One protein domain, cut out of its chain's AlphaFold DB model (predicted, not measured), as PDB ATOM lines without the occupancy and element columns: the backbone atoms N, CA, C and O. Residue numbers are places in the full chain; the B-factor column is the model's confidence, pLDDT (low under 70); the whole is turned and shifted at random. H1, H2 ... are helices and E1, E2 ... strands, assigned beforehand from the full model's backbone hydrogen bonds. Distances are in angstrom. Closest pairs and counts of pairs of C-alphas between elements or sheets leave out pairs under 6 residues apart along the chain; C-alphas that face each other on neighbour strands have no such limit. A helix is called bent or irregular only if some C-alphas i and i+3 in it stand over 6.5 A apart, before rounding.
ATOM      1  N   CYS A  17     155.568 194.717 117.956       79.06
ATOM      2  CA  CYS A  17     156.410 194.778 119.139       79.06
ATOM      3  C   CYS A  17     157.242 193.499 119.214       79.06
ATOM      4  O   CYS A  17     156.918 192.507 118.570       79.06
ATOM      5  N   TRP A  18     158.322 193.511 119.987       81.12
ATOM      6  CA  TRP A  18     159.230 192.371 120.073       81.12
ATOM      7  C   TRP A  18     159.134 191.734 121.449       81.12
ATOM      8  O   TRP A  18     159.179 192.428 122.477       81.12
ATOM      9  N   ARG A  19     158.946 190.415 121.459       86.25
ATOM     10  CA  ARG A  19     158.876 189.600 122.667       86.25
ATOM     11  C   ARG A  19     160.178 188.811 122.803       86.25
ATOM     12  O   ARG A  19     160.440 187.979 121.937       86.25
ATOM     13  N   PRO A  20     160.965 189.025 123.868       87.94
ATOM     14  CA  PRO A  20     162.132 188.200 124.142       87.94
ATOM     15  C   PRO A  20     161.745 186.726 124.260       87.94
ATOM     16  O   PRO A  20     160.722 186.393 124.864       87.94
ATOM     17  N   ARG A  21     162.562 185.851 123.682       89.94
ATOM     18  CA  ARG A  21     162.544 184.422 123.986       89.94
ATOM     19  C   ARG A  21     163.136 184.211 125.375       89.94
ATOM     20  O   ARG A  21     163.836 185.076 125.897       89.94
ATOM     21  N   GLU A  22     162.872 183.055 125.968       81.31
ATOM     22  CA  GLU A  22     163.541 182.657 127.206       81.31
ATOM     23  C   GLU A  22     165.016 182.364 126.903       81.31
ATOM     24  O   GLU A  22     165.389 181.251 126.537       81.31
ATOM     25  N   THR A  23     165.854 183.395 126.990       75.44
ATOM     26  CA  THR A  23     167.297 183.307 126.774       75.44
ATOM     27  C   THR A  23     168.034 183.713 128.045       75.44
ATOM     28  O   THR A  23     167.648 184.639 128.758       75.44
ATOM     29  N   GLN A  24     169.085 182.963 128.380       80.25
ATOM     30  CA  GLN A  24     169.951 183.288 129.510       80.25
ATOM     31  C   GLN A  24     171.031 184.272 129.056       80.25
ATOM     32  O   GLN A  24     171.636 184.097 127.999       80.25
ATOM     33  N   GLY A  25     171.300 185.292 129.868       84.94
ATOM     34  CA  GLY A  25     172.304 186.298 129.550       84.94
ATOM     35  C   GLY A  25     172.416 187.379 130.617       84.94
ATOM     36  O   GLY A  25     171.566 187.499 131.501       84.94
ATOM     37  N   ARG A  26     173.487 188.172 130.530       90.44
ATOM     38  CA  ARG A  26     173.641 189.398 131.316       90.44
ATOM     39  C   ARG A  26     172.975 190.540 130.558       90.44
ATOM     40  O   ARG A  26     173.455 190.936 129.496       90.44
ATOM     41  N   TYR A  27     171.901 191.060 131.135       92.88
ATOM     42  CA  TYR A  27     171.166 192.204 130.612       92.88
ATOM     43  C   TYR A  27     171.299 193.388 131.563       92.88
ATOM     44  O   TYR A  27     171.238 193.219 132.782       92.88
ATOM     45  N   VAL A  28     171.465 194.580 131.004       94.81
ATOM     46  CA  VAL A  28     171.449 195.852 131.735       94.81
ATOM     47  C   VAL A  28     170.325 196.721 131.193       94.81
ATOM     48  O   VAL A  28     169.788 196.452 130.119       94.81
ATOM     49  N   PHE A  29     169.925 197.731 131.959       94.00
ATOM     50  CA  PHE A  29     168.888 198.652 131.519       94.00
ATOM     51  C   PHE A  29     169.497 199.706 130.585       94.00
ATOM     52  O   PHE A  29     170.237 200.574 131.043       94.00
ATOM     53  N   CYS A  30     169.201 199.595 129.292       94.94
ATOM     54  CA  CYS A  30     169.656 200.501 128.239       94.94
ATOM     55  C   CYS A  30     168.525 201.460 127.844       94.94
ATOM     56  O   CYS A  30     167.352 201.080 127.822       94.94
ATOM     57  N   HIS A  31     168.891 202.684 127.493       94.75
ATOM     58  CA  HIS A  31     168.071 203.689 126.833       94.75
ATOM     59  C   HIS A  31     167.959 203.439 125.322       94.75
ATOM     60  O   HIS A  31     166.880 203.584 124.750       94.75
ATOM     61  N   ASN A  32     169.072 203.047 124.685       92.62
ATOM     62  CA  ASN A  32     169.233 202.814 123.238       92.62
ATOM     63  C   ASN A  32     168.970 204.012 122.309       92.62
ATOM     64  O   ASN A  32     168.851 203.836 121.096       92.62
ATOM     65  N   ASP A  33     168.881 205.211 122.874       92.38
ATOM     66  CA  ASP A  33     168.756 206.475 122.134       92.38
ATOM     67  C   ASP A  33     169.336 207.635 122.962       92.38
ATOM     68  O   ASP A  33     168.765 208.718 123.073       92.38
ATOM     69  N   LEU A  34     170.440 207.372 123.671       93.75
ATOM     70  CA  LEU A  34     170.990 208.308 124.648       93.75
ATOM     71  C   LEU A  34     171.919 209.331 123.985       93.75
ATOM     72  O   LEU A  34     173.135 209.312 124.168       93.75
ATOM     73  N   GLY A  35     171.340 210.235 123.200       93.50
ATOM     74  CA  GLY A  35     172.021 211.436 122.717       93.50
ATOM     75  C   GLY A  35     171.940 212.593 123.719       93.50
ATOM     76  O   GLY A  35     171.102 212.604 124.620       93.50
ATOM     77  N   GLN A  36     172.769 213.628 123.527       95.00
ATOM     78  CA  GLN A  36     172.763 214.837 124.375       95.00
ATOM     79  C   GLN A  36     171.378 215.499 124.479       95.00
ATOM     80  O   GLN A  36     171.032 216.057 125.515       95.00
ATOM     81  N   HIS A  37     170.567 215.399 123.423       93.75
ATOM     82  CA  HIS A  37     169.216 215.961 123.356       93.75
ATOM     83  C   HIS A  37     168.211 215.287 124.311       93.75
ATOM     84  O   HIS A  37     167.193 215.896 124.632       93.75
ATOM     85  N   ASN A  38     168.520 214.083 124.807       95.94
ATOM     86  CA  ASN A  38     167.695 213.329 125.756       95.94
ATOM     87  C   ASN A  38     168.170 213.464 127.215       95.94
ATOM     88  O   ASN A  38     167.609 212.835 128.115       95.94
ATOM     89  N   VAL A  39     169.175 214.308 127.478       96.44
ATOM     90  CA  VAL A  39     169.704 214.577 128.822       96.44
ATOM     91  C   VAL A  39     169.370 216.010 129.232       96.44
ATOM     92  O   VAL A  39     169.885 216.975 128.676       96.44
ATOM     93  N   ILE A  40     168.530 216.161 130.256       97.38
ATOM     94  CA  ILE A  40     168.200 217.466 130.831       97.38
ATOM     95  C   ILE A  40     169.213 217.786 131.922       97.38
ATOM     96  O   ILE A  40     169.341 217.047 132.903       97.38
ATOM     97  N   VAL A  41     169.890 218.922 131.779       97.56
ATOM     98  CA  VAL A  41     170.856 219.437 132.751       97.56
ATOM     99  C   VAL A  41     170.351 220.719 133.399       97.56
ATOM    100  O   VAL A  41     169.630 221.513 132.797       97.56
ATOM    101  N   ASP A  42     170.732 220.912 134.652       97.94
ATOM    102  CA  ASP A  42     170.566 222.172 135.363       97.94
ATOM    103  C   ASP A  42     171.555 223.212 134.809       97.94
ATOM    104  O   ASP A  42     172.758 222.936 134.814       97.94
ATOM    105  N   PRO A  43     171.100 224.384 134.337       97.38
ATOM    106  CA  PRO A  43     171.993 225.356 133.714       97.38
ATOM    107  C   PRO A  43     172.964 226.008 134.709       97.38
ATOM    108  O   PRO A  43     174.047 226.419 134.301       97.38
ATOM    109  N   ASP A  44     172.617 226.069 135.997       98.38
ATOM    110  CA  ASP A  44     173.431 226.729 137.020       98.38
ATOM    111  C   ASP A  44     174.458 225.766 137.636       98.38
ATOM    112  O   ASP A  44     175.575 226.158 137.972       98.38
ATOM    113  N   THR A  45     174.091 224.490 137.800       97.94
ATOM    114  CA  THR A  45     174.932 223.486 138.482       97.94
ATOM    115  C   THR A  45     175.576 222.462 137.554       97.94
ATOM    116  O   THR A  45     176.432 221.698 138.006       97.94
ATOM    117  N   LEU A  46     175.147 222.403 136.290       95.69
ATOM    118  CA  LEU A  46     175.551 221.410 135.285       95.69
ATOM    119  C   LEU A  46     175.283 219.951 135.691       95.69
ATOM    120  O   LEU A  46     175.806 219.014 135.087       95.69
ATOM    121  N   LYS A  47     174.449 219.730 136.712       97.94
ATOM    122  CA  LYS A  47     174.035 218.391 137.134       97.94
ATOM    123  C   LYS A  47     172.910 217.885 136.240       97.94
ATOM    124  O   LYS A  47     171.965 218.619 135.950       97.94
ATOM    125  N   VAL A  48     172.970 216.604 135.878       97.38
ATOM    126  CA  VAL A  48     171.864 215.914 135.203       97.38
ATOM    127  C   VAL A  48     170.640 215.905 136.122       97.38
ATOM    128  O   VAL A  48     170.724 215.492 137.280       97.38
ATOM    129  N   LYS A  49     169.504 216.377 135.607       98.12
ATOM    130  CA  LYS A  49     168.204 216.392 136.295       98.12
ATOM    131  C   LYS A  49     167.303 215.259 135.842       98.12
ATOM    132  O   LYS A  49     166.552 214.730 136.655       98.12
ATOM    133  N   ALA A  50     167.369 214.907 134.562       97.88
ATOM    134  CA  ALA A  50     166.576 213.831 133.997       97.88
ATOM    135  C   ALA A  50     167.224 213.275 132.730       97.88
ATOM    136  O   ALA A  50     167.914 213.987 132.003       97.88
ATOM    137  N   VAL A  51     166.927 212.009 132.464       97.25
ATOM    138  CA  VAL A  51     167.062 211.383 131.149       97.25
ATOM    139  C   VAL A  51     165.642 211.104 130.662       97.25
ATOM    140  O   VAL A  51     164.826 210.589 131.434       97.25
ATOM    141  N   ILE A  52     165.325 211.511 129.437       97.06
ATOM    142  CA  ILE A  52     163.974 211.477 128.856       97.06
ATOM    143  C   ILE A  52     163.948 210.654 127.568       97.06
ATOM    144  O   ILE A  52     164.994 210.278 127.076       97.06
ATOM    145  N   ASP A  53     162.757 210.426 127.008       93.81
ATOM    146  CA  ASP A  53     162.559 209.696 125.742       93.81
ATOM    147  C   ASP A  53     162.917 208.193 125.786       93.81
ATOM    148  O   ASP A  53     163.599 207.620 124.941       93.81
ATOM    149  N   TRP A  54     162.376 207.507 126.796       92.88
ATOM    150  CA  TRP A  54     162.591 206.077 127.056       92.88
ATOM    151  C   TRP A  54     161.799 205.122 126.145       92.88
ATOM    152  O   TRP A  54     161.611 203.958 126.504       92.88
ATOM    153  N   ALA A  55     161.300 205.564 124.988       87.88
ATOM    154  CA  ALA A  55     160.451 204.727 124.132       87.88
ATOM    155  C   ALA A  55     161.153 203.429 123.680       87.88
ATOM    156  O   ALA A  55     160.502 202.391 123.550       87.88
ATOM    157  N   SER A  56     162.481 203.478 123.519       87.44
ATOM    158  CA  SER A  56     163.352 202.341 123.176       87.44
ATOM    159  C   SER A  56     164.042 201.698 124.393       87.44
ATOM    160  O   SER A  56     164.871 200.795 124.243       87.44
ATOM    161  N   GLY A  57     163.711 202.157 125.604       90.75
ATOM    162  CA  GLY A  57     164.323 201.704 126.845       90.75
ATOM    163  C   GLY A  57     163.947 200.265 127.209       90.75
ATOM    164  O   GLY A  57     162.818 199.817 126.988       90.75
ATOM    165  N   GLY A  58     164.883 199.515 127.790       90.75
ATOM    166  CA  GLY A  58     164.620 198.146 128.232       90.75
ATOM    167  C   GLY A  58     165.855 197.392 128.714       90.75
ATOM    168  O   GLY A  58     166.916 197.975 128.892       90.75
ATOM    169  N   PHE A  59     165.716 196.083 128.929       91.44
ATOM    170  CA  PHE A  59     166.828 195.210 129.311       91.44
ATOM    171  C   PHE A  59     167.479 194.578 128.080       91.44
ATOM    172  O   PHE A  59     166.836 193.797 127.379       91.44
ATOM    173  N   TRP A  60     168.749 194.900 127.842       91.69
ATOM    174  CA  TRP A  60     169.500 194.500 126.651       91.69
ATOM    175  C   TRP A  60     170.917 194.053 127.015       91.69
ATOM    176  O   TRP A  60     171.393 194.355 128.115       91.69
ATOM    177  N   PRO A  61     171.605 193.298 126.140       93.06
ATOM    178  CA  PRO A  61     173.038 193.104 126.289       93.06
ATOM    179  C   PRO A  61     173.745 194.461 126.390       93.06
ATOM    180  O   PRO A  61     173.424 195.374 125.642       93.06
ATOM    181  N   GLU A  62     174.724 194.581 127.283       94.44
ATOM    182  CA  GLU A  62     175.397 195.853 127.613       94.44
ATOM    183  C   GLU A  62     175.914 196.629 126.394       94.44
ATOM    184  O   GLU A  62     175.844 197.851 126.358       94.44
ATOM    185  N   TRP A  63     176.345 195.915 125.358       92.75
ATOM    186  CA  TRP A  63     176.859 196.488 124.116       92.75
ATOM    187  C   TRP A  63     175.794 197.124 123.201       92.75
ATOM    188  O   TRP A  63     176.167 197.692 122.180       92.75
ATOM    189  N   PHE A  64     174.498 197.037 123.530       93.50
ATOM    190  CA  PHE A  64     173.440 197.774 122.824       93.50
ATOM    191  C   PHE A  64     173.480 199.282 123.114       93.50
ATOM    192  O   PHE A  64     173.130 200.083 122.239       93.50
ATOM    193  N   GLU A  65     173.893 199.672 124.326       93.69
ATOM    194  CA  GLU A  65     174.026 201.080 124.693       93.69
ATOM    195  C   GLU A  65     175.329 201.637 124.122       93.69
ATOM    196  O   GLU A  65     176.400 201.051 124.280       93.69
ATOM    197  N   ARG A  66     175.241 202.791 123.464       92.75
ATOM    198  CA  ARG A  66     176.395 203.487 122.892       92.75
ATOM    199  C   ARG A  66     176.503 204.863 123.526       92.75
ATOM    200  O   ARG A  66     175.484 205.502 123.773       92.75
ATOM    201  N   SER A  67     177.731 205.341 123.714       92.94
ATOM    202  CA  SER A  67     178.036 206.641 124.325       92.94
ATOM    203  C   SER A  67     177.724 207.850 123.434       92.94
ATOM    204  O   SER A  67     178.528 208.771 123.319       92.94
ATOM    205  N   PHE A  68     176.559 207.886 122.782       92.62
ATOM    206  CA  PHE A  68     176.190 208.981 121.878       92.62
ATOM    207  C   PHE A  68     176.061 210.337 122.591       92.62
ATOM    208  O   PHE A  68     176.159 211.377 121.945       92.62
ATOM    209  N   TRP A  69     175.923 210.357 123.920       92.69
ATOM    210  CA  TRP A  69     175.962 211.574 124.737       92.69
ATOM    211  C   TRP A  69     177.334 212.270 124.747       92.69
ATOM    212  O   TRP A  69     177.421 213.448 125.102       92.69
ATOM    213  N   GLU A  70     178.411 211.585 124.354       93.25
ATOM    214  CA  GLU A  70     179.767 212.151 124.332       93.25
ATOM    215  C   GLU A  70     179.996 213.119 123.166       93.25
ATOM    216  O   GLU A  70     180.946 213.904 123.196       93.25
ATOM    217  N   ARG A  71     179.110 213.127 122.163       93.44
ATOM    218  CA  ARG A  71     179.205 214.038 121.019       93.44
ATOM    219  C   ARG A  71     177.865 214.650 120.630       93.44
ATOM    220  O   ARG A  71     176.795 214.133 120.931       93.44
ATOM    221  N   ALA A  72     177.943 215.760 119.903       91.44
ATOM    222  CA  ALA A  72     176.779 216.353 119.270       91.44
ATOM    223  C   ALA A  72     176.299 215.494 118.086       91.44
ATOM    224  O   ALA A  72     177.081 214.790 117.440       91.44
ATOM    225  N   GLY A  73     175.009 215.606 117.772       89.88
ATOM    226  CA  GLY A  73     174.397 214.957 116.617       89.88
ATOM    227  C   GLY A  73     173.481 213.783 116.977       89.88
ATOM    228  O   GLY A  73     173.035 213.669 118.121       89.88
ATOM    229  N   PRO A  74     173.136 212.950 115.983       88.12
ATOM    230  CA  PRO A  74     172.185 211.859 116.152       88.12
ATOM    231  C   PRO A  74     172.779 210.666 116.915       88.12
ATOM    232  O   PRO A  74     173.993 210.435 116.892       88.12
ATOM    233  N   SER A  75     171.893 209.869 117.520       88.75
ATOM    234  CA  SER A  75     172.187 208.602 118.206       88.75
ATOM    235  C   SER A  75     172.419 207.433 117.226       88.75
ATOM    236  O   SER A  75     171.793 206.375 117.323       88.75
ATOM    237  N   VAL A  76     173.280 207.632 116.228       87.94
ATOM    238  CA  VAL A  76     173.675 206.627 115.219       87.94
ATOM    239  C   VAL A  76     175.177 206.697 114.991       87.94
ATOM    240  O   VAL A  76     175.751 207.762 115.206       87.94
ATOM    241  N   ALA A  77     175.806 205.606 114.548       89.75
ATOM    242  CA  ALA A  77     177.228 205.610 114.209       89.75
ATOM    243  C   ALA A  77     177.530 206.631 113.095       89.75
ATOM    244  O   ALA A  77     176.778 206.739 112.124       89.75
ATOM    245  N   LEU A  78     178.606 207.400 113.263       90.94
ATOM    246  CA  LEU A  78     179.152 208.304 112.246       90.94
ATOM    247  C   LEU A  78     180.398 207.697 111.581       90.94
ATOM    248  O   LEU A  78     180.936 206.694 112.046       90.94
ATOM    249  N   ASP A  79     180.879 208.324 110.505       90.88
ATOM    250  CA  ASP A  79     182.077 207.884 109.784       90.88
ATOM    251  C   ASP A  79     183.278 207.700 110.725       90.88
ATOM    252  O   ASP A  79     183.700 208.624 111.423       90.88
ATOM    253  N   GLY A  80     183.848 206.493 110.717       90.38
ATOM    254  CA  GLY A  80     184.974 206.119 111.576       90.38
ATOM    255  C   GLY A  80     184.583 205.575 112.954       90.38
ATOM    256  O   GLY A  80     185.462 205.114 113.680       90.38
ATOM    257  N   GLU A  81     183.297 205.575 113.307       91.38
ATOM    258  CA  GLU A  81     182.776 204.878 114.483       91.38
ATOM    259  C   GLU A  81     182.410 203.426 114.143       91.38
ATOM    260  O   GLU A  81     182.144 203.071 112.996       91.38
ATOM    261  N   GLU A  82     182.399 202.562 115.158       90.44
ATOM    262  CA  GLU A  82     181.867 201.206 115.010       90.44
ATOM    263  C   GLU A  82     180.355 201.274 114.757       90.44
ATOM    264  O   GLU A  82     179.598 201.712 115.626       90.44
ATOM    265  N   ASP A  83     179.933 200.807 113.584       91.06
ATOM    266  CA  ASP A  83     178.527 200.594 113.261       91.06
ATOM    267  C   ASP A  83     178.085 199.194 113.717       91.06
ATOM    268  O   ASP A  83     178.442 198.168 113.134       91.06
ATOM    269  N   ASP A  84     177.310 199.154 114.796       90.81
ATOM    270  CA  ASP A  84     176.791 197.945 115.430       90.81
ATOM    271  C   ASP A  84     175.323 197.650 115.052       90.81
ATOM    272  O   ASP A  84     174.684 196.808 115.694       90.81
ATOM    273  N   VAL A  85     174.772 198.318 114.026       89.00
ATOM    274  CA  VAL A  85     173.380 198.139 113.565       89.00
ATOM    275  C   VAL A  85     173.081 196.677 113.232       89.00
ATOM    276  O   VAL A  85     172.139 196.107 113.791       89.00
ATOM    277  N   GLU A  86     173.891 196.045 112.379       90.31
ATOM    278  CA  GLU A  86     173.650 194.659 111.950       90.31
ATOM    279  C   GLU A  86     173.831 193.666 113.102       90.31
ATOM    280  O   GLU A  86     173.002 192.779 113.286       90.31
ATOM    281  N   ARG A  87     174.823 193.874 113.974       92.44
ATOM    282  CA  ARG A  87     175.012 193.046 115.176       92.44
ATOM    283  C   ARG A  87     173.791 193.096 116.098       92.44
ATOM    284  O   ARG A  87     173.324 192.063 116.585       92.44
ATOM    285  N   CYS A  88     173.270 194.295 116.359       91.56
ATOM    286  CA  CYS A  88     172.059 194.459 117.159       91.56
ATOM    287  C   CYS A  88     170.863 193.778 116.486       91.56
ATOM    288  O   CYS A  88     170.079 193.097 117.149       91.56
ATOM    289  N   ARG A  89     170.739 193.928 115.166       88.75
ATOM    290  CA  ARG A  89     169.664 193.336 114.371       88.75
ATOM    291  C   ARG A  89     169.686 191.810 114.402       88.75
ATOM    292  O   ARG A  89     168.660 191.198 114.697       88.75
ATOM    293  N   GLU A  90     170.838 191.196 114.157       90.94
ATOM    294  CA  GLU A  90     171.035 189.747 114.238       90.94
ATOM    295  C   GLU A  90     170.669 189.211 115.622       90.94
ATOM    296  O   GLU A  90     169.999 188.180 115.745       90.94
ATOM    297  N   TRP A  91     171.048 189.940 116.676       91.44
ATOM    298  CA  TRP A  91     170.699 189.565 118.038       91.44
ATOM    299  C   TRP A  91     169.191 189.616 118.277       91.44
ATOM    300  O   TRP A  91     168.642 188.645 118.797       91.44
ATOM    301  N   VAL A  92     168.510 190.691 117.862       89.31
ATOM    302  CA  VAL A  92     167.045 190.808 117.979       89.31
ATOM    303  C   VAL A  92     166.359 189.654 117.248       89.31
ATOM    304  O   VAL A  92     165.530 188.973 117.841       89.31
ATOM    305  N   LEU A  93     166.744 189.375 116.000       88.38
ATOM    306  CA  LEU A  93     166.145 188.300 115.200       88.38
ATOM    307  C   LEU A  93     166.387 186.904 115.793       88.38
ATOM    308  O   LEU A  93     165.536 186.023 115.681       88.38
ATOM    309  N   SER A  94     167.531 186.701 116.444       91.50
ATOM    310  CA  SER A  94     167.878 185.418 117.062       91.50
ATOM    311  C   SER A  94     167.208 185.209 118.426       91.50
ATOM    312  O   SER A  94     166.909 184.074 118.802       91.50
ATOM    313  N   ASN A  95     166.967 186.292 119.172       91.38
ATOM    314  CA  ASN A  95     166.553 186.241 120.579       91.38
ATOM    315  C   ASN A  95     165.120 186.712 120.832       91.38
ATOM    316  O   ASN A  95     164.639 186.580 121.954       91.38
ATOM    317  N   CYS A  96     164.430 187.281 119.849       89.75
ATOM    318  CA  CYS A  96     163.087 187.825 120.018       89.75
ATOM    319  C   CYS A  96     162.146 187.343 118.913       89.75
ATOM    320  O   CYS A  96     162.549 187.116 117.775       89.75
ATOM    321  N   ASP A  97     160.865 187.237 119.252       88.75
ATOM    322  CA  ASP A  97     159.791 187.044 118.287       88.75
ATOM    323  C   ASP A  97     159.134 188.387 117.960       88.75
ATOM    324  O   ASP A  97     158.787 189.156 118.865       88.75
ATOM    325  N   GLU A  98     158.891 188.639 116.674       85.81
ATOM    326  CA  GLU A  98     158.018 189.728 116.247       85.81
ATOM    327  C   GLU A  98     156.562 189.399 116.607       85.81
ATOM    328  O   GLU A  98     156.018 188.351 116.255       85.81
ATOM    329  N   VAL A  99     155.901 190.318 117.300       85.50
ATOM    330  CA  VAL A  99     154.500 190.223 117.702       85.50
ATOM    331  C   VAL A  99     153.728 191.340 117.015       85.50
ATOM    332  O   VAL A  99     153.795 192.505 117.401       85.50
ATOM    333  N   VAL A 100     152.956 190.979 115.991       82.50
ATOM    334  CA  VAL A 100     152.076 191.921 115.289       82.50
ATOM    335  C   VAL A 100     150.849 192.235 116.151       82.50
ATOM    336  O   VAL A 100     150.018 191.371 116.445       82.50
ATOM    337  N   MET A 101     150.705 193.500 116.528       73.38
ATOM    338  CA  MET A 101     149.609 194.034 117.327       73.38
ATOM    339  C   MET A 101     148.330 194.131 116.484       73.38
ATOM    340  O   MET A 101     148.187 194.973 115.599       73.38
ATOM    341  N   LYS A 102     147.347 193.271 116.775       71.44
ATOM    342  CA  LYS A 102     146.115 193.116 115.973       71.44
ATOM    343  C   LYS A 102     145.106 194.278 116.097       71.44
ATOM    344  O   LYS A 102     144.135 194.328 115.342       71.44
ATOM    345  N   HIS A 103     145.290 195.210 117.037       59.69
ATOM    346  CA  HIS A 103     144.176 195.997 117.590       59.69
ATOM    347  C   HIS A 103     143.854 197.352 116.936       59.69
ATOM    348  O   HIS A 103     142.811 197.924 117.250       59.69
ATOM    349  N   LEU A 104     144.607 197.840 115.948       54.94
ATOM    350  CA  LEU A 104     144.261 199.121 115.299       54.94
ATOM    351  C   LEU A 104     143.162 199.024 114.221       54.94
ATOM    352  O   LEU A 104     142.662 200.046 113.752       54.94
ATOM    353  N   ARG A 105     142.678 197.819 113.876       48.62
ATOM    354  CA  ARG A 105     141.478 197.679 113.019       48.62
ATOM    355  C   ARG A 105     140.174 198.064 113.731       48.62
ATOM    356  O   ARG A 105     139.190 198.361 113.056       48.62
ATOM    357  N   VAL A 106     140.148 198.080 115.067       47.78
ATOM    358  CA  VAL A 106     138.929 198.362 115.852       47.78
ATOM    359  C   VAL A 106     138.621 199.862 115.905       47.78
ATOM    360  O   VAL A 106     137.452 200.246 115.893       47.78
ATOM    361  N   TRP A 107     139.649 200.715 115.863       46.09
ATOM    362  CA  TRP A 107     139.482 202.171 115.837       46.09
ATOM    363  C   TRP A 107     138.785 202.655 114.559       46.09
ATOM    364  O   TRP A 107     137.855 203.452 114.638       46.09
ATOM    365  N   LYS A 108     139.105 202.085 113.387       48.00
ATOM    366  CA  LYS A 108     138.393 202.418 112.134       48.00
ATOM    367  C   LYS A 108     136.889 202.109 112.184       48.00
ATOM    368  O   LYS A 108     136.119 202.808 111.537       48.00
ATOM    369  N   LYS A 109     136.455 201.108 112.963       50.28
ATOM    370  CA  LYS A 109     135.022 200.796 113.135       50.28
ATOM    371  C   LYS A 109     134.279 201.799 114.023       50.28
ATOM    372  O   LYS A 109     133.098 202.013 113.792       50.28
ATOM    373  N   HIS A 110     134.950 202.407 115.002       49.81
ATOM    374  CA  HIS A 110     134.309 203.321 115.959       49.81
ATOM    375  C   HIS A 110     134.383 204.792 115.529       49.81
ATOM    376  O   HIS A 110     133.482 205.562 115.839       49.81
ATOM    377  N   VAL A 111     135.405 205.188 114.764       54.75
ATOM    378  CA  VAL A 111     135.513 206.562 114.236       54.75
ATOM    379  C   VAL A 111     134.585 206.774 113.026       54.75
ATOM    380  O   VAL A 111     134.071 207.868 112.825       54.75
ATOM    381  N   GLY A 112     134.275 205.714 112.267       45.59
ATOM    382  CA  GLY A 112     133.362 205.769 111.115       45.59
ATOM    383  C   GLY A 112     131.879 206.010 111.441       45.59
ATOM    384  O   GLY A 112     131.088 206.163 110.518       45.59
ATOM    385  N   GLN A 113     131.487 206.052 112.721       47.38
ATOM    386  CA  GLN A 113     130.105 206.337 113.140       47.38
ATOM    387  C   GLN A 113     129.840 207.824 113.431       47.38
ATOM    388  O   GLN A 113     128.689 208.213 113.585       47.38
TER     389      GLN A 113
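What this domain is: This is residues 17 to 113 of the 118 residues of the protein "APH domain-containing protein" of Tolypocladium paradoxum (UniProt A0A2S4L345). Three separate small two-stranded pairs, E3 with E4, E2 with E5 and E1 with E6, are strung out in a loose, open body, with H1 beside the last two and H2 sticking out at one end as a free arm. A long loop with no named element, residues 62 to 84, swings out from E5 and comes back to H1. The printed part has 97 residues, with two named helices and six named strands in the order E1, E2, E3, E4, E5, H1, E6, H2; each pair is antiparallel. The class is mixed, helices and strands, with 45 residues in named elements, under half of those printed. The whole is loose, with a radius of gyration of the C-alphas of 17.9 A and spans of 53 by 38 by 28 A.

Where its parts are: E1, residues 17 to 20, begins at C-alpha 17 (156.410, 194.778, 119.139) and is 10.1 A long. E2 is residues 27 to 30, E3 residues 39 to 41 and E4 residues 48 to 51. E5, residues 58 to 61, is 10.0 A long. H1, residues 85 to 95, is 15.4 A long and begins at C-alpha 85 (173.380, 198.139, 113.565). E6, residues 96 to 100, is 12.7 A long. H2, residues 102 to 111, is 17.2 A long and ends at C-alpha 111 (135.513, 206.562, 114.236); it is irregular, with C-alphas 102 and 105 7.1 A apart.

How they stand to each other: E1 and E6 are antiparallel at 150 degrees, with N 17 and O 99 2.9 A apart and N 99 and O 17 2.7 A apart, within hydrogen-bond range. E2 and E5 are antiparallel at 127 degrees, with N 30 and O 58 within hydrogen-bond range at 2.8 A. E3 and E4 form a hairpin, antiparallel at 159 degrees, with N 40 and O 50 within hydrogen-bond range at 2.9 A. The strands of each pair are apart from those of the other two pairs. The closest C-alphas of E1 and H1 are those of Pro 20 and Asn 95, 6.0 A apart. E5 and H1 are near each other, with 5 pairs of C-alphas within 10 A. H1 and H2 are apart. In H1 every O i to N i+4 pair is within hydrogen-bond range; in H2 2 of 6 are, and 3 of 7 O i to N i+3 pairs.

The domain as a whole: The two C-alphas farthest apart are those of Gly 80 and Gln 113, at 54.9 A. Residues 102 to 113, of which 102 to 111 belong to H2, stand free; the body without them spans 46 by 29 by 27 A. The printed part has no cut. The link from E5 to H1 is long, with 23 residues; those from H1 to E6 and from E6 to H2 are tight. The mean pLDDT of the printed part is 86.4, and residues 103 to 113 are under 70.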